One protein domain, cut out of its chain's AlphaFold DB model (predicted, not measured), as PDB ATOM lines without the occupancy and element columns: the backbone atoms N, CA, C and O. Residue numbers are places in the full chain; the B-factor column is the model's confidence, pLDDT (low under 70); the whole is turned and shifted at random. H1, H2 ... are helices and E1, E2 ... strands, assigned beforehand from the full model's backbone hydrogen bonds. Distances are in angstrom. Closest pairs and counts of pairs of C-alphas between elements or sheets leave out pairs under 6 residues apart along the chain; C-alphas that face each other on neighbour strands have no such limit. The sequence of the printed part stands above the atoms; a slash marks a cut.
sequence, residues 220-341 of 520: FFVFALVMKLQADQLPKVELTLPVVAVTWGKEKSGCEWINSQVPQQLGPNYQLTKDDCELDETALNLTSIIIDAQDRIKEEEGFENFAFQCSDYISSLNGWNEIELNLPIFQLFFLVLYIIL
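Overview. This is residues 220 to 341 of the 520 residues of an uncharacterized protein of Oikopleura dioica (UniProt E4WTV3). A two-stranded antiparallel ribbon, E1 and E2, joins two unequal parts: at one end H1 and H8 run side by side in opposite ways, and at the other is a loose head of small helices and loops, residues 243 to 321, with the long helix H6. No two helices of the head touch, and the short helix H7 lies nearest the middle of the whole. The printed part has 122 residues, with eight named helices and two named strands in the order H1, E1, H2, H3, H4, H5, H6, H7, E2, H8. The class is mostly helix. The whole is loose, with a radius of gyration of the C-alphas of 17.1 A and spans of 47 by 33 by 25 A.

Along the chain. H1, residues 220 to 229, begins at C-alpha 220 (175.622, 100.530, 101.419) and is 14.2 A long. E1, residues 236 to 242, is 18.5 A long. H2 is residues 243 to 246, H3 residues 254 to 261, H4 residues 263 to 266 and H5 residues 274 to 278. H6, residues 284 to 301, is 26.5 A long and begins at C-alpha 284 (147.012, 123.850, 121.519). H7 is residues 311 to 314. E2, residues 322 to 328, is 18.2 A long. H8, residues 329 to 341, is 18.5 A long and ends at C-alpha 341 (168.687, 92.649, 102.535).

Arrangement. H1 and H8 touch at a shallow tilt of 20 degrees, opposite ways; their closest C-alphas, of Ala 224 and Phe 334, are 7.8 A apart, and H8 touches H1 with residues 330 to 334 alone. E1 and E2 are antiparallel neighbours at 153 degrees, with N 239 and O 325 at 3.0 A and N 323 and O 241 at 2.8 A, within hydrogen-bond range. Residues 317 to 318 pair antiparallel with residues 322 to 323 of E2. H2 and H3 are close but not clearly touching, the closest C-alphas, of Val 243 and Gly 254, being 6.0 A apart. The same class holds for H3 and H5 at Cys 255 and Cys 277, C-alphas 6.2 A apart, for H4 and H6 at Leu 266 and Ile 297, 7.6 A, and for H6 and H7 at Ile 290 and Ser 311, 7.8 A. H3 and H6 are apart. Every O i to N i+4 pair is within hydrogen-bond range in H1, H3, H5 and H8, and 13 of 14 are in H6; H2, H4 and H7 are too short for such a pair.

Size, cuts and confidence. The C-alphas farthest apart, of Val 222 and Asp 275, are 49.9 A apart. The printed part has no cut, and no link is long. The mean pLDDT of the printed part is 74.6; 42 residues are under 70, among them residues 277 to 290 and 301 to 318.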
ATOM      1  N   PHE A 220     176.957 100.303 100.882       83.56
ATOM      2  CA  PHE A 220     175.622 100.530 101.419       83.56
ATOM      3  C   PHE A 220     175.658 101.348 102.715       83.56
ATOM      4  O   PHE A 220     174.860 102.264 102.879       83.56
ATOM      5  N   PHE A 221     176.612 101.074 103.608       82.06
ATOM      6  CA  PHE A 221     176.794 101.839 104.840       82.06
ATOM      7  C   PHE A 221     177.173 103.300 104.568       82.06
ATOM      8  O   PHE A 221     176.572 104.203 105.143       82.06
ATOM      9  N   VAL A 222     178.129 103.544 103.664       88.50
ATOM     10  CA  VAL A 222     178.519 104.907 103.263       88.50
ATOM     11  C   VAL A 222     177.331 105.637 102.642       88.50
ATOM     12  O   VAL A 222     177.056 106.778 102.999       88.50
ATOM     13  N   PHE A 223     176.585 104.971 101.762       84.31
ATOM     14  CA  PHE A 223     175.390 105.535 101.147       84.31
ATOM     15  C   PHE A 223     174.305 105.867 102.182       84.31
ATOM     16  O   PHE A 223     173.769 106.970 102.167       84.31
ATOM     17  N   ALA A 224     174.039 104.971 103.136       80.62
ATOM     18  CA  ALA A 224     173.106 105.218 104.232       80.62
ATOM     19  C   ALA A 224     173.554 106.389 105.125       80.62
ATOM     20  O   ALA A 224     172.721 107.180 105.561       80.62
ATOM     21  N   LEU A 225     174.861 106.534 105.364       83.44
ATOM     22  CA  LEU A 225     175.420 107.647 106.129       83.44
ATOM     23  C   LEU A 225     175.245 108.982 105.394       83.44
ATOM     24  O   LEU A 225     174.771 109.941 105.994       83.44
ATOM     25  N   VAL A 226     175.547 109.031 104.092       87.69
ATOM     26  CA  VAL A 226     175.319 110.222 103.253       87.69
ATOM     27  C   VAL A 226     173.837 110.591 103.231       87.69
ATOM     28  O   VAL A 226     173.488 111.750 103.433       87.69
ATOM     29  N   MET A 227     172.956 109.606 103.068       80.38
ATOM     30  CA  MET A 227     171.510 109.833 103.067       80.38
ATOM     31  C   MET A 227     170.981 110.273 104.430       80.38
ATOM     32  O   MET A 227     170.040 111.055 104.485       80.38
ATOM     33  N   LYS A 228     171.595 109.820 105.529       79.19
ATOM     34  CA  LYS A 228     171.282 110.315 106.872       79.19
ATOM     35  C   LYS A 228     171.723 111.767 107.053       79.19
ATOM     36  O   LYS A 228     170.964 112.544 107.610       79.19
ATOM     37  N   LEU A 229     172.907 112.135 106.562       85.38
ATOM     38  CA  LEU A 229     173.409 113.513 106.627       85.38
ATOM     39  C   LEU A 229     172.583 114.480 105.768       85.38
ATOM     40  O   LEU A 229     172.434 115.640 106.127       85.38
ATOM     41  N   GLN A 230     172.029 114.007 104.650       87.69
ATOM     42  CA  GLN A 230     171.157 114.805 103.780       87.69
ATOM     43  C   GLN A 230     169.664 114.675 104.115       87.69
ATOM     44  O   GLN A 230     168.837 115.279 103.437       87.69
ATOM     45  N   ALA A 231     169.306 113.911 105.152       80.31
ATOM     46  CA  ALA A 231     167.914 113.614 105.484       80.31
ATOM     47  C   ALA A 231     167.086 114.879 105.749       80.31
ATOM     48  O   ALA A 231     165.921 114.927 105.361       80.31
ATOM     49  N   ASP A 232     167.695 115.910 106.337       79.06
ATOM     50  CA  ASP A 232     167.013 117.164 106.673       79.06
ATOM     51  C   ASP A 232     166.662 118.016 105.448       79.06
ATOM     52  O   ASP A 232     165.732 118.816 105.506       79.06
ATOM     53  N   GLN A 233     167.372 117.828 104.331       85.56
ATOM     54  CA  GLN A 233     167.142 118.563 103.081       85.56
ATOM     55  C   GLN A 233     166.148 117.858 102.150       85.56
ATOM     56  O   GLN A 233     165.718 118.433 101.150       85.56
ATOM     57  N   LEU A 234     165.808 116.601 102.441       83.12
ATOM     58  CA  LEU A 234     164.924 115.811 101.597       83.12
ATOM     59  C   LEU A 234     163.454 116.121 101.908       83.12
ATOM     60  O   LEU A 234     163.107 116.359 103.067       83.12
ATOM     61  N   PRO A 235     162.570 116.077 100.894       84.19
ATOM     62  CA  PRO A 235     161.142 116.234 101.113       84.19
ATOM     63  C   PRO A 235     160.654 115.171 102.102       84.19
ATOM     64  O   PRO A 235     160.855 113.963 101.916       84.19
ATOM     65  N   LYS A 236     160.048 115.656 103.184       83.81
ATOM     66  CA  LYS A 236     159.447 114.839 104.235       83.81
ATOM     67  C   LYS A 236     158.040 114.462 103.788       83.81
ATOM     68  O   LYS A 236     157.346 115.279 103.190       83.81
ATOM     69  N   VAL A 237     157.655 113.215 104.026       85.12
ATOM     70  CA  VAL A 237     156.260 112.803 103.891       85.12
ATOM     71  C   VAL A 237     155.690 112.698 105.286       85.12
ATOM     72  O   VAL A 237     156.239 112.000 106.136       85.12
ATOM     73  N   GLU A 238     154.598 113.419 105.488       83.12
ATOM     74  CA  GLU A 238     153.762 113.326 106.671       83.12
ATOM     75  C   GLU A 238     153.045 111.974 106.620       83.12
ATOM     76  O   GLU A 238     152.211 111.719 105.749       83.12
ATOM     77  N   LEU A 239     153.439 111.061 107.507       83.75
ATOM     78  CA  LEU A 239     152.792 109.767 107.667       83.75
ATOM     79  C   LEU A 239     152.000 109.783 108.973       83.75
ATOM     80  O   LEU A 239     152.594 109.720 110.046       83.75
ATOM     81  N   THR A 240     150.674 109.826 108.896       86.25
ATOM     82  CA  THR A 240     149.816 109.645 110.069       86.25
ATOM     83  C   THR A 240     149.693 108.154 110.384       86.25
ATOM     84  O   THR A 240     149.193 107.358 109.584       86.25
ATOM     85  N   LEU A 241     150.201 107.735 111.545       86.50
ATOM     86  CA  LEU A 241     150.029 106.377 112.059       86.50
ATOM     87  C   LEU A 241     149.099 106.393 113.273       86.50
ATOM     88  O   LEU A 241     149.334 107.167 114.200       86.50
ATOM     89  N   PRO A 242     148.093 105.506 113.344       87.69
ATOM     90  CA  PRO A 242     147.273 105.404 114.539       87.69
ATOM     91  C   PRO A 242     148.122 104.916 115.721       87.69
ATOM     92  O   PRO A 242     148.925 103.988 115.574       87.69
ATOM     93  N   VAL A 243     147.907 105.480 116.913       84.88
ATOM     94  CA  VAL A 243     148.633 105.117 118.151       84.88
ATOM     95  C   VAL A 243     148.550 103.612 118.425       84.88
ATOM     96  O   VAL A 243     149.526 102.989 118.846       84.88
ATOM     97  N   VAL A 244     147.416 102.992 118.094       89.12
ATOM     98  CA  VAL A 244     147.209 101.539 118.202       89.12
ATOM     99  C   VAL A 244     148.242 100.754 117.386       89.12
ATOM    100  O   VAL A 244     148.735  99.726 117.845       89.12
ATOM    101  N   ALA A 245     148.614 101.222 116.190       86.88
ATOM    102  CA  ALA A 245     149.623 100.554 115.370       86.88
ATOM    103  C   ALA A 245     151.030 100.711 115.963       86.88
ATOM    104  O   ALA A 245     151.782  99.739 116.020       86.88
ATOM    105  N   VAL A 246     151.368 101.908 116.453       83.75
ATOM    106  CA  VAL A 246     152.694 102.206 117.026       83.75
ATOM    107  C   VAL A 246     152.923 101.459 118.344       83.75
ATOM    108  O   VAL A 246     154.012 100.942 118.595       83.75
ATOM    109  N   THR A 247     151.882 101.325 119.164       82.81
ATOM    110  CA  THR A 247     151.934 100.610 120.450       82.81
ATOM    111  C   THR A 247     151.695  99.105 120.322       82.81
ATOM    112  O   THR A 247     151.621  98.404 121.336       82.81
ATOM    113  N   TRP A 248     151.592  98.582 119.094       87.94
ATOM    114  CA  TRP A 248     151.304  97.170 118.819       87.94
ATOM    115  C   TRP A 248     150.009  96.680 119.486       87.94
ATOM    116  O   TRP A 248     149.923  95.545 119.954       87.94
ATOM    117  N   GLY A 249     149.005  97.553 119.552       88.50
ATOM    118  CA  GLY A 249     147.688  97.275 120.112       88.50
ATOM    119  C   GLY A 249     147.627  97.250 121.636       88.50
ATOM    120  O   GLY A 249     146.599  96.846 122.177       88.50
ATOM    121  N   LYS A 250     148.701  97.641 122.336       90.25
ATOM    122  CA  LYS A 250     148.686  97.725 123.802       90.25
ATOM    123  C   LYS A 250     147.827  98.879 124.297       90.25
ATOM    124  O   LYS A 250     147.070  98.679 125.237       90.25
ATOM    125  N   GLU A 251     147.928 100.023 123.631       89.81
ATOM    126  CA  GLU A 251     147.241 101.250 124.018       89.81
ATOM    127  C   GLU A 251     146.259 101.639 122.916       89.81
ATOM    128  O   GLU A 251     146.559 101.532 121.722       89.81
ATOM    129  N   LYS A 252     145.062 102.065 123.311       87.25
ATOM    130  CA  LYS A 252     143.995 102.448 122.381       87.25
ATOM    131  C   LYS A 252     144.044 103.925 122.020       87.25
ATOM    132  O   LYS A 252     143.531 104.297 120.970       87.25
ATOM    133  N   SER A 253     144.656 104.739 122.876       86.44
ATOM    134  CA  SER A 253     144.793 106.182 122.706       86.44
ATOM    135  C   SER A 253     146.186 106.665 123.109       86.44
ATOM    136  O   SER A 253     146.925 106.006 123.843       86.44
ATOM    137  N   GLY A 254     146.533 107.856 122.642       81.06
ATOM    138  CA  GLY A 254     147.740 108.588 123.001       81.06
ATOM    139  C   GLY A 254     147.793 108.908 124.492       81.06
ATOM    140  O   GLY A 254     148.875 108.912 125.060       81.06
ATOM    141  N   CYS A 255     146.642 109.083 125.148       83.12
ATOM    142  CA  CYS A 255     146.573 109.304 126.592       83.12
ATOM    143  C   CYS A 255     146.988 108.053 127.371       83.12
ATOM    144  O   CYS A 255     147.819 108.141 128.273       83.12
ATOM    145  N   GLU A 256     146.471 106.879 126.991       84.50
ATOM    146  CA  GLU A 256     146.910 105.604 127.575       84.50
ATOM    147  C   GLU A 256     148.408 105.381 127.329       84.50
ATOM    148  O   GLU A 256     149.143 105.006 128.243       84.50
ATOM    149  N   TRP A 257     148.884 105.708 126.124       84.00
ATOM    150  CA  TRP A 257     150.298 105.600 125.777       84.00
ATOM    151  C   TRP A 257     151.201 106.533 126.590       84.00
ATOM    152  O   TRP A 257     152.214 106.088 127.126       84.00
ATOM    153  N   ILE A 258     150.832 107.804 126.748       79.88
ATOM    154  CA  ILE A 258     151.571 108.760 127.578       79.88
ATOM    155  C   ILE A 258     151.569 108.280 129.032       79.88
ATOM    156  O   ILE A 258     152.635 108.143 129.630       79.88
ATOM    157  N   ASN A 259     150.410 107.901 129.574       81.69
ATOM    158  CA  ASN A 259     150.300 107.368 130.932       81.69
ATOM    159  C   ASN A 259     151.040 106.038 131.145       81.69
ATOM    160  O   ASN A 259     151.313 105.694 132.290       81.69
ATOM    161  N   SER A 260     151.398 105.282 130.104       81.88
ATOM    162  CA  SER A 260     152.225 104.080 130.272       81.88
ATOM    163  C   SER A 260     153.730 104.358 130.224       81.88
ATOM    164  O   SER A 260     154.502 103.619 130.840       81.88
ATOM    165  N   GLN A 261     154.159 105.436 129.558       74.50
ATOM    166  CA  GLN A 261     155.572 105.832 129.461       74.50
ATOM    167  C   GLN A 261     156.006 106.793 130.579       74.50
ATOM    168  O   GLN A 261     157.087 106.650 131.147       74.50
ATOM    169  N   VAL A 262     155.159 107.765 130.907       68.69
ATOM    170  CA  VAL A 262     155.469 108.908 131.778       68.69
ATOM    171  C   VAL A 262     155.675 108.522 133.252       68.69
ATOM    172  O   VAL A 262     156.678 108.956 133.823       68.69
ATOM    173  N   PRO A 263     154.860 107.655 133.891       59.38
ATOM    174  CA  PRO A 263     155.040 107.316 135.310       59.38
ATOM    175  C   PRO A 263     156.331 106.549 135.611       59.38
ATOM    176  O   PRO A 263     156.787 106.530 136.753       59.38
ATOM    177  N   GLN A 264     156.941 105.911 134.603       61.38
ATOM    178  CA  GLN A 264     158.255 105.282 134.767       61.38
ATOM    179  C   GLN A 264     159.379 106.314 134.926       61.38
ATOM    180  O   GLN A 264     160.431 105.967 135.457       61.38
ATOM    181  N   GLN A 265     159.162 107.554 134.476       59.75
ATOM    182  CA  GLN A 265     160.173 108.612 134.460       59.75
ATOM    183  C   GLN A 265     159.874 109.740 135.456       59.75
ATOM    184  O   GLN A 265     160.794 110.222 136.096       59.75
ATOM    185  N   LEU A 266     158.604 110.106 135.646       60.75
ATOM    186  CA  LEU A 266     158.154 111.197 136.530       60.75
ATOM    187  C   LEU A 266     157.695 110.738 137.925       60.75
ATOM    188  O   LEU A 266     157.257 111.537 138.750       60.75
ATOM    189  N   GLY A 267     157.777 109.437 138.200       65.50
ATOM    190  CA  GLY A 267     157.353 108.848 139.463       65.50
ATOM    191  C   GLY A 267     155.859 108.491 139.519       65.50
ATOM    192  O   GLY A 267     155.052 108.916 138.693       65.50
ATOM    193  N   PRO A 268     155.459 107.682 140.517       69.94
ATOM    194  CA  PRO A 268     154.139 107.043 140.567       69.94
ATOM    195  C   PRO A 268     152.970 108.011 140.799       69.94
ATOM    196  O   PRO A 268     151.819 107.611 140.639       69.94
ATOM    197  N   ASN A 269     153.254 109.254 141.194       74.25
ATOM    198  CA  ASN A 269     152.236 110.254 141.518       74.25
ATOM    199  C   ASN A 269     151.778 111.059 140.296       74.25
ATOM    200  O   ASN A 269     150.783 111.772 140.390       74.25
ATOM    201  N   TYR A 270     152.483 110.951 139.167       66.25
ATOM    202  CA  TYR A 270     152.100 111.624 137.936       66.25
ATOM    203  C   TYR A 270     151.244 110.675 137.089       66.25
ATOM    204  O   TYR A 270     151.759 109.785 136.414       66.25
ATOM    205  N   GLN A 271     149.924 110.835 137.162       71.56
ATOM    206  CA  GLN A 271     148.968 110.209 136.249       71.56
ATOM    207  C   GLN A 271     148.110 111.324 135.662       71.56
ATOM    208  O   GLN A 271     147.485 112.058 136.429       71.56
ATOM    209  N   LEU A 272     148.076 111.452 134.331       74.06
ATOM    210  CA  LEU A 272     147.079 112.311 133.697       74.06
ATOM    211  C   LEU A 272     145.707 111.734 134.020       74.06
ATOM    212  O   LEU A 272     145.458 110.542 133.784       74.06
ATOM    213  N   THR A 273     144.834 112.557 134.597       77.25
ATOM    214  CA  THR A 273     143.482 112.108 134.900       77.25
ATOM    215  C   THR A 273     142.718 111.912 133.599       77.25
ATOM    216  O   THR A 273     143.035 112.491 132.561       77.25
ATOM    217  N   LYS A 274     141.701 111.050 133.630       75.25
ATOM    218  CA  LYS A 274     140.872 110.803 132.448       75.25
ATOM    219  C   LYS A 274     140.205 112.094 131.951       75.25
ATOM    220  O   LYS A 274     140.059 112.269 130.745       75.25
ATOM    221  N   ASP A 275     139.888 112.994 132.876       75.31
ATOM    222  CA  ASP A 275     139.310 114.301 132.586       75.31
ATOM    223  C   ASP A 275     140.319 115.201 131.849       75.31
ATOM    224  O   ASP A 275     139.929 115.876 130.905       75.31
ATOM    225  N   ASP A 276     141.619 115.125 132.164       70.94
ATOM    226  CA  ASP A 276     142.681 115.847 131.431       70.94
ATOM    227  C   ASP A 276     142.858 115.351 129.985       70.94
ATOM    228  O   ASP A 276     143.398 116.062 129.143       70.94
ATOM    229  N   CYS A 277     142.417 114.126 129.690       69.94
ATOM    230  CA  CYS A 277     142.466 113.545 128.348       69.94
ATOM    231  C   CYS A 277     141.164 113.723 127.551       69.94
ATOM    232  O   CYS A 277     141.181 113.600 126.328       69.94
ATOM    233  N   GLU A 278     140.037 113.973 128.227       67.88
ATOM    234  CA  GLU A 278     138.750 114.311 127.600       67.88
ATOM    235  C   GLU A 278     138.587 115.830 127.415       67.88
ATOM    236  O   GLU A 278     137.922 116.266 126.472       67.88
ATOM    237  N   LEU A 279     139.220 116.647 128.269       56.28
ATOM    238  CA  LEU A 279     139.339 118.080 128.052       56.28
ATOM    239  C   LEU A 279     140.414 118.357 127.000       56.28
ATOM    240  O   LEU A 279     141.609 118.313 127.264       56.28
ATOM    241  N   ASP A 280     139.916 118.747 125.833       52.34
ATOM    242  CA  ASP A 280     140.558 119.565 124.806       52.34
ATOM    243  C   ASP A 280     140.927 118.819 123.511       52.34
ATOM    244  O   ASP A 280     142.042 118.353 123.285       52.34
ATOM    245  N   GLU A 281     139.948 118.771 122.600       52.62
ATOM    246  CA  GLU A 281     140.157 118.491 121.173       52.62
ATOM    247  C   GLU A 281     141.021 119.566 120.488       52.62
ATOM    248  O   GLU A 281     141.451 119.368 119.349       52.62
ATOM    249  N   THR A 282     141.311 120.703 121.138       55.44
ATOM    250  CA  THR A 282     142.254 121.669 120.580       55.44
ATOM    251  C   THR A 282     143.692 121.279 120.929       55.44
ATOM    252  O   THR A 282     144.158 121.405 122.058       55.44
ATOM    253  N   ALA A 283     144.438 120.843 119.910       52.28
ATOM    254  CA  ALA A 283     145.858 120.474 119.968       52.28
ATOM    255  C   ALA A 283     146.792 121.529 120.620       52.28
ATOM    256  O   ALA A 283     147.944 121.237 120.925       52.28
ATOM    257  N   LEU A 284     146.300 122.750 120.866       52.16
ATOM    258  CA  LEU A 284     147.012 123.850 121.519       52.16
ATOM    259  C   LEU A 284     147.338 123.599 123.002       52.16
ATOM    260  O   LEU A 284     148.291 124.201 123.495       52.16
ATOM    261  N   ASN A 285     146.610 122.717 123.697       59.22
ATOM    262  CA  ASN A 285     146.852 122.459 125.123       59.22
ATOM    263  C   ASN A 285     147.793 121.277 125.403       59.22
ATOM    264  O   ASN A 285     148.378 121.192 126.477       59.22
ATOM    265  N   LEU A 286     148.020 120.378 124.441       61.94
ATOM    266  CA  LEU A 286     148.947 119.266 124.666       61.94
ATOM    267  C   LEU A 286     150.387 119.779 124.780       61.94
ATOM    268  O   LEU A 286     151.116 119.419 125.702       61.94
ATOM    269  N   THR A 287     150.778 120.683 123.880       63.72
ATOM    270  CA  THR A 287     152.105 121.306 123.889       63.72
ATOM    271  C   THR A 287     152.347 122.080 125.182       63.72
ATOM    272  O   THR A 287     153.447 122.010 125.720       63.72
ATOM    273  N   SER A 288     151.334 122.769 125.724       69.56
ATOM    274  CA  SER A 288     151.458 123.489 126.998       69.56
ATOM    275  C   SER A 288     151.599 122.532 128.186       69.56
ATOM    276  O   SER A 288     152.456 122.770 129.030       69.56
ATOM    277  N   ILE A 289     150.849 121.423 128.221       69.94
ATOM    278  CA  ILE A 289     150.971 120.387 129.261       69.94
ATOM    279  C   ILE A 289     152.360 119.734 129.225       69.94
ATOM    280  O   ILE A 289     152.969 119.517 130.270       69.94
ATOM    281  N   ILE A 290     152.892 119.446 128.033       69.88
ATOM    282  CA  ILE A 290     154.228 118.849 127.874       69.88
ATOM    283  C   ILE A 290     155.323 119.837 128.268       69.88
ATOM    284  O   ILE A 290     156.284 119.433 128.917       69.88
ATOM    285  N   ILE A 291     155.192 121.112 127.881       72.75
ATOM    286  CA  ILE A 291     156.135 122.169 128.271       72.75
ATOM    287  C   ILE A 291     156.110 122.349 129.792       72.75
ATOM    288  O   ILE A 291     157.170 122.340 130.406       72.75
ATOM    289  N   ASP A 292     154.928 122.411 130.414       73.94
ATOM    290  CA  ASP A 292     154.791 122.519 131.874       73.94
ATOM    291  C   ASP A 292     155.395 121.298 132.586       73.94
ATOM    292  O   ASP A 292     156.123 121.436 133.567       73.94
ATOM    293  N   ALA A 293     155.175 120.088 132.059       69.75
ATOM    294  CA  ALA A 293     155.806 118.879 132.578       69.75
ATOM    295  C   ALA A 293     157.336 118.907 132.414       69.75
ATOM    296  O   ALA A 293     158.054 118.565 133.352       69.75
ATOM    297  N   GLN A 294     157.854 119.338 131.258       70.81
ATOM    298  CA  GLN A 294     159.295 119.491 131.033       70.81
ATOM    299  C   GLN A 294     159.918 120.507 131.989       70.81
ATOM    300  O   GLN A 294     161.000 120.252 132.514       70.81
ATOM    301  N   ASP A 295     159.260 121.641 132.213       75.38
ATOM    302  CA  ASP A 295     159.770 122.692 133.085       75.38
ATOM    303  C   ASP A 295     159.758 122.249 134.556       75.38
ATOM    304  O   ASP A 295     160.756 122.449 135.250       75.38
ATOM    305  N   ARG A 296     158.727 121.517 135.006       72.25
ATOM    306  CA  ARG A 296     158.714 120.892 136.344       72.25
ATOM    307  C   ARG A 296     159.831 119.863 136.528       72.25
ATOM    308  O   ARG A 296     160.476 119.853 137.570       72.25
ATOM    309  N   ILE A 297     160.104 119.027 135.522       67.62
ATOM    310  CA  ILE A 297     161.216 118.055 135.575       67.62
ATOM    311  C   ILE A 297     162.565 118.773 135.628       67.62
ATOM    312  O   ILE A 297     163.444 118.381 136.395       67.62
ATOM    313  N   LYS A 298     162.740 119.834 134.828       71.81
ATOM    314  CA  LYS A 298     163.961 120.653 134.862       71.81
ATOM    315  C   LYS A 298     164.174 121.271 136.242       71.81
ATOM    316  O   LYS A 298     165.314 121.286 136.708       71.81
ATOM    317  N   GLU A 299     163.110 121.751 136.889       77.31
ATOM    318  CA  GLU A 299     163.172 122.305 138.246       77.31
ATOM    319  C   GLU A 299     163.472 121.245 139.315       77.31
ATOM    320  O   GLU A 299     164.282 121.505 140.205       77.31
ATOM    321  N   GLU A 300     162.865 120.054 139.242       70.75
ATOM    322  CA  GLU A 300     163.035 119.012 140.265       70.75
ATOM    323  C   GLU A 300     164.361 118.245 140.152       70.75
ATOM    324  O   GLU A 300     164.987 117.953 141.174       70.75
ATOM    325  N   GLU A 301     164.816 117.923 138.938       65.62
ATOM    326  CA  GLU A 301     165.983 117.051 138.749       65.62
ATOM    327  C   GLU A 301     167.271 117.796 138.363       65.62
ATOM    328  O   GLU A 301     168.356 117.213 138.424       65.62
ATOM    329  N   GLY A 302     167.205 119.080 137.988       62.84
ATOM    330  CA  GLY A 302     168.387 119.888 137.652       62.84
ATOM    331  C   GLY A 302     169.191 119.382 136.443       62.84
ATOM    332  O   GLY A 302     170.344 119.779 136.252       62.84
ATOM    333  N   PHE A 303     168.620 118.495 135.622       60.59
ATOM    334  CA  PHE A 303     169.267 117.949 134.430       60.59
ATOM    335  C   PHE A 303     168.882 118.745 133.178       60.59
ATOM    336  O   PHE A 303     167.896 118.452 132.509       60.59
ATOM    337  N   GLU A 304     169.732 119.697 132.781       59.03
ATOM    338  CA  GLU A 304     169.585 120.447 131.517       59.03
ATOM    339  C   GLU A 304     169.645 119.551 130.258       59.03
ATOM    340  O   GLU A 304     169.189 119.946 129.190       59.03
ATOM    341  N   ASN A 305     170.152 118.318 130.380       55.69
ATOM    342  CA  ASN A 305     170.274 117.365 129.269       55.69
ATOM    343  C   ASN A 305     169.080 116.409 129.117       55.69
ATOM    344  O   ASN A 305     169.092 115.570 128.217       55.69
ATOM    345  N   PHE A 306     168.050 116.518 129.962       53.06
ATOM    346  CA  PHE A 306     166.839 115.696 129.870       53.06
ATOM    347  C   PHE A 306     165.808 116.306 128.904       53.06
ATOM    348  O   PHE A 306     164.602 116.283 129.143       53.06
ATOM    349  N   ALA A 307     166.274 116.869 127.784       52.53
ATOM    350  CA  ALA A 307     165.404 117.145 126.652       52.53
ATOM    351  C   ALA A 307     164.840 115.794 126.197       52.53
ATOM    352  O   ALA A 307     165.554 114.971 125.621       52.53
ATOM    353  N   PHE A 308     163.595 115.528 126.590       53.97
ATOM    354  CA  PHE A 308     162.850 114.318 126.281       53.97
ATOM    355  C   PHE A 308     163.131 113.914 124.827       53.97
ATOM    356  O   PHE A 308     162.691 114.591 123.909       53.97
ATOM    357  N   GLN A 309     163.801 112.783 124.588       53.47
ATOM    358  CA  GLN A 309     163.842 112.210 123.233       53.47
ATOM    359  C   GLN A 309     162.422 111.918 122.716       53.47
ATOM    360  O   GLN A 309     162.220 111.779 121.516       53.47
ATOM    361  N   CYS A 310     161.429 111.861 123.615       52.50
ATOM    362  CA  CYS A 310     160.019 111.788 123.259       52.50
ATOM    363  C   CYS A 310     159.382 113.144 122.922       52.50
ATOM    364  O   CYS A 310     158.293 113.115 122.371       52.50
ATOM    365  N   SER A 311     159.978 114.312 123.208       59.16
ATOM    366  CA  SER A 311     159.302 115.601 122.969       59.16
ATOM    367  C   SER A 311     159.010 115.793 121.494       59.16
ATOM    368  O   SER A 311     157.923 116.238 121.151       59.16
ATOM    369  N   ASP A 312     159.924 115.349 120.633       62.38
ATOM    370  CA  ASP A 312     159.732 115.386 119.187       62.38
ATOM    371  C   ASP A 312     158.548 114.500 118.765       62.38
ATOM    372  O   ASP A 312     157.725 114.925 117.960       62.38
ATOM    373  N   TYR A 313     158.386 113.320 119.374       61.25
ATOM    374  CA  TYR A 313     157.275 112.398 119.093       61.25
ATOM    375  C   TYR A 313     155.937 112.839 119.689       61.25
ATOM    376  O   TYR A 313     154.886 112.536 119.134       61.25
ATOM    377  N   ILE A 314     155.955 113.520 120.836       64.88
ATOM    378  CA  ILE A 314     154.729 114.010 121.466       64.88
ATOM    379  C   ILE A 314     154.283 115.311 120.779       64.88
ATOM    380  O   ILE A 314     153.094 115.504 120.550       64.88
ATOM    381  N   SER A 315     155.227 116.155 120.343       64.44
ATOM    382  CA  SER A 315     154.940 117.340 119.521       64.44
ATOM    383  C   SER A 315     154.360 117.002 118.146       64.44
ATOM    384  O   SER A 315     153.797 117.869 117.487       64.44
ATOM    385  N   SER A 316     154.479 115.740 117.729       66.62
ATOM    386  CA  SER A 316     153.977 115.230 116.461       66.62
ATOM    387  C   SER A 316     152.670 114.434 116.598       66.62
ATOM    388  O   SER A 316     152.278 113.740 115.667       66.62
ATOM    389  N   LEU A 317     151.987 114.476 117.747       69.81
ATOM    390  CA  LEU A 317     150.639 113.915 117.887       69.81
ATOM    391  C   LEU A 317     149.614 114.869 117.258       69.81
ATOM    392  O   LEU A 317     149.414 115.979 117.750       69.81
ATOM    393  N   ASN A 318     148.935 114.426 116.197       69.62
ATOM    394  CA  ASN A 318     147.787 115.138 115.638       69.62
ATOM    395  C   ASN A 318     146.510 114.562 116.256       69.62
ATOM    396  O   ASN A 318     145.945 113.559 115.809       69.62
ATOM    397  N   GLY A 319     146.111 115.167 117.374       70.81
ATOM    398  CA  GLY A 319     145.093 114.618 118.261       70.81
ATOM    399  C   GLY A 319     145.591 113.412 119.068       70.81
ATOM    400  O   GLY A 319     146.730 112.968 118.964       70.81
ATOM    401  N   TRP A 320     144.715 112.852 119.904       76.69
ATOM    402  CA  TRP A 320     145.071 111.737 120.789       76.69
ATOM    403  C   TRP A 320     145.150 110.378 120.085       76.69
ATOM    404  O   TRP A 320     145.490 109.393 120.726       76.69
ATOM    405  N   ASN A 321     144.827 110.274 118.796       81.88
ATOM    406  CA  ASN A 321     144.695 108.975 118.124       81.88
ATOM    407  C   ASN A 321     145.727 108.741 117.020       81.88
ATOM    408  O   ASN A 321     145.956 107.582 116.662       81.88
ATOM    409  N   GLU A 322     146.368 109.793 116.510       82.69
ATOM    410  CA  GLU A 322     147.268 109.723 115.360       82.69
ATOM    411  C   GLU A 322     148.607 110.397 115.671       82.69
ATOM    412  O   GLU A 322     148.670 111.483 116.242       82.69
ATOM    413  N   ILE A 323     149.695 109.730 115.296       81.25
ATOM    414  CA  ILE A 323     151.058 110.247 115.378       81.25
ATOM    415  C   ILE A 323     151.477 110.615 113.958       81.25
ATOM    416  O   ILE A 323     151.566 109.743 113.091       81.25
ATOM    417  N   GLU A 324     151.752 111.891 113.721       78.94
ATOM    418  CA  GLU A 324     152.381 112.389 112.504       78.94
ATOM    419  C   GLU A 324     153.875 112.099 112.553       78.94
ATOM    420  O   GLU A 324     154.646 112.697 113.296       78.94
ATOM    421  N   LEU A 325     154.320 111.147 111.750       79.06
ATOM    422  CA  LEU A 325     155.734 110.880 111.556       79.06
ATOM    423  C   LEU A 325     156.201 111.621 110.313       79.06
ATOM    424  O   LEU A 325     155.877 111.249 109.187       79.06
ATOM    425  N   ASN A 326     157.025 112.640 110.529       79.19
ATOM    426  CA  ASN A 326     157.725 113.351 109.467       79.19
ATOM    427  C   ASN A 326     158.960 112.564 109.022       79.19
ATOM    428  O   ASN A 326     160.102 112.929 109.312       79.19
ATOM    429  N   LEU A 327     158.726 111.449 108.330       77.88
ATOM    430  CA  LEU A 327     159.794 110.600 107.816       77.88
ATOM    431  C   LEU A 327     160.216 111.079 106.416       77.88
ATOM    432  O   LEU A 327     159.381 111.205 105.515       77.88
ATOM    433  N   PRO A 328     161.518 111.307 106.170       81.50
ATOM    434  CA  PRO A 328     162.028 111.482 104.816       81.50
ATOM    435  C   PRO A 328     161.678 110.244 103.978       81.50
ATOM    436  O   PRO A 328     162.008 109.124 104.375       81.50
ATOM    437  N   ILE A 329     161.068 110.422 102.799       81.50
ATOM    438  CA  ILE A 329     160.640 109.311 101.911       81.50
ATOM    439  C   ILE A 329     161.766 108.294 101.705       81.50
ATOM    440  O   ILE A 329     161.566 107.078 101.736       81.50
ATOM    441  N   PHE A 330     162.981 108.805 101.516       79.25
ATOM    442  CA  PHE A 330     164.151 107.975 101.303       79.25
ATOM    443  C   PHE A 330     164.470 107.087 102.503       79.25
ATOM    444  O   PHE A 330     164.821 105.932 102.289       79.25
ATOM    445  N   GLN A 331     164.308 107.557 103.746       79.62
ATOM    446  CA  GLN A 331     164.524 106.711 104.926       79.62
ATOM    447  C   GLN A 331     163.563 105.521 104.945       79.62
ATOM    448  O   GLN A 331     163.992 104.409 105.249       79.62
ATOM    449  N   LEU A 332     162.298 105.721 104.563       81.12
ATOM    450  CA  LEU A 332     161.329 104.629 104.470       81.12
ATOM    451  C   LEU A 332     161.728 103.620 103.384       81.12
ATOM    452  O   LEU A 332     161.741 102.413 103.629       81.12
ATOM    453  N   PHE A 333     162.140 104.102 102.208       84.75
ATOM    454  CA  PHE A 333     162.662 103.243 101.143       84.75
ATOM    455  C   PHE A 333     163.900 102.448 101.594       84.75
ATOM    456  O   PHE A 333     163.981 101.240 101.359       84.75
ATOM    457  N   PHE A 334     164.838 103.088 102.297       82.06
ATOM    458  CA  PHE A 334     166.005 102.413 102.867       82.06
ATOM    459  C   PHE A 334     165.639 101.381 103.907       82.06
ATOM    460  O   PHE A 334     166.235 100.311 103.911       82.06
ATOM    461  N   LEU A 335     164.682 101.687 104.780       82.56
ATOM    462  CA  LEU A 335     164.216 100.756 105.792       82.56
ATOM    463  C   LEU A 335     163.654  99.495 105.130       82.56
ATOM    464  O   LEU A 335     164.034  98.387 105.502       82.56
ATOM    465  N   VAL A 336     162.823  99.652 104.094       86.19
ATOM    466  CA  VAL A 336     162.282  98.526 103.319       86.19
ATOM    467  C   VAL A 336     163.403  97.731 102.652       86.19
ATOM    468  O   VAL A 336     163.463  96.509 102.788       86.19
ATOM    469  N   LEU A 337     164.331  98.404 101.971       85.88
ATOM    470  CA  LEU A 337     165.448  97.743 101.297       85.88
ATOM    471  C   LEU A 337     166.373  97.030 102.295       85.88
ATOM    472  O   LEU A 337     166.826  95.917 102.037       85.88
ATOM    473  N   TYR A 338     166.597  97.625 103.463       84.50
ATOM    474  CA  TYR A 338     167.358  97.034 104.555       84.50
ATOM    475  C   TYR A 338     166.672  95.782 105.108       84.50
ATOM    476  O   TYR A 338     167.330  94.758 105.279       84.50
ATOM    477  N   ILE A 339     165.351  95.814 105.318       85.00
ATOM    478  CA  ILE A 339     164.572  94.634 105.726       85.00
ATOM    479  C   ILE A 339     164.709  93.515 104.685       85.00
ATOM    480  O   ILE A 339     164.919  92.359 105.061       85.00
ATOM    481  N   ILE A 340     164.652  93.836 103.388       87.75
ATOM    482  CA  ILE A 340     164.841  92.860 102.302       87.75
ATOM    483  C   ILE A 340     166.257  92.267 102.341       87.75
ATOM    484  O   ILE A 340     166.405  91.044 102.306       87.75
ATOM    485  N   LEU A 341     167.294  93.102 102.463       84.25
ATOM    486  CA  LEU A 341     168.687  92.649 102.535       84.25
ATOM    487  C   LEU A 341     168.939  91.764 103.761       84.25
ATOM    488  O   LEU A 341     169.523  90.687 103.631       84.25
TER     489      LEU A 341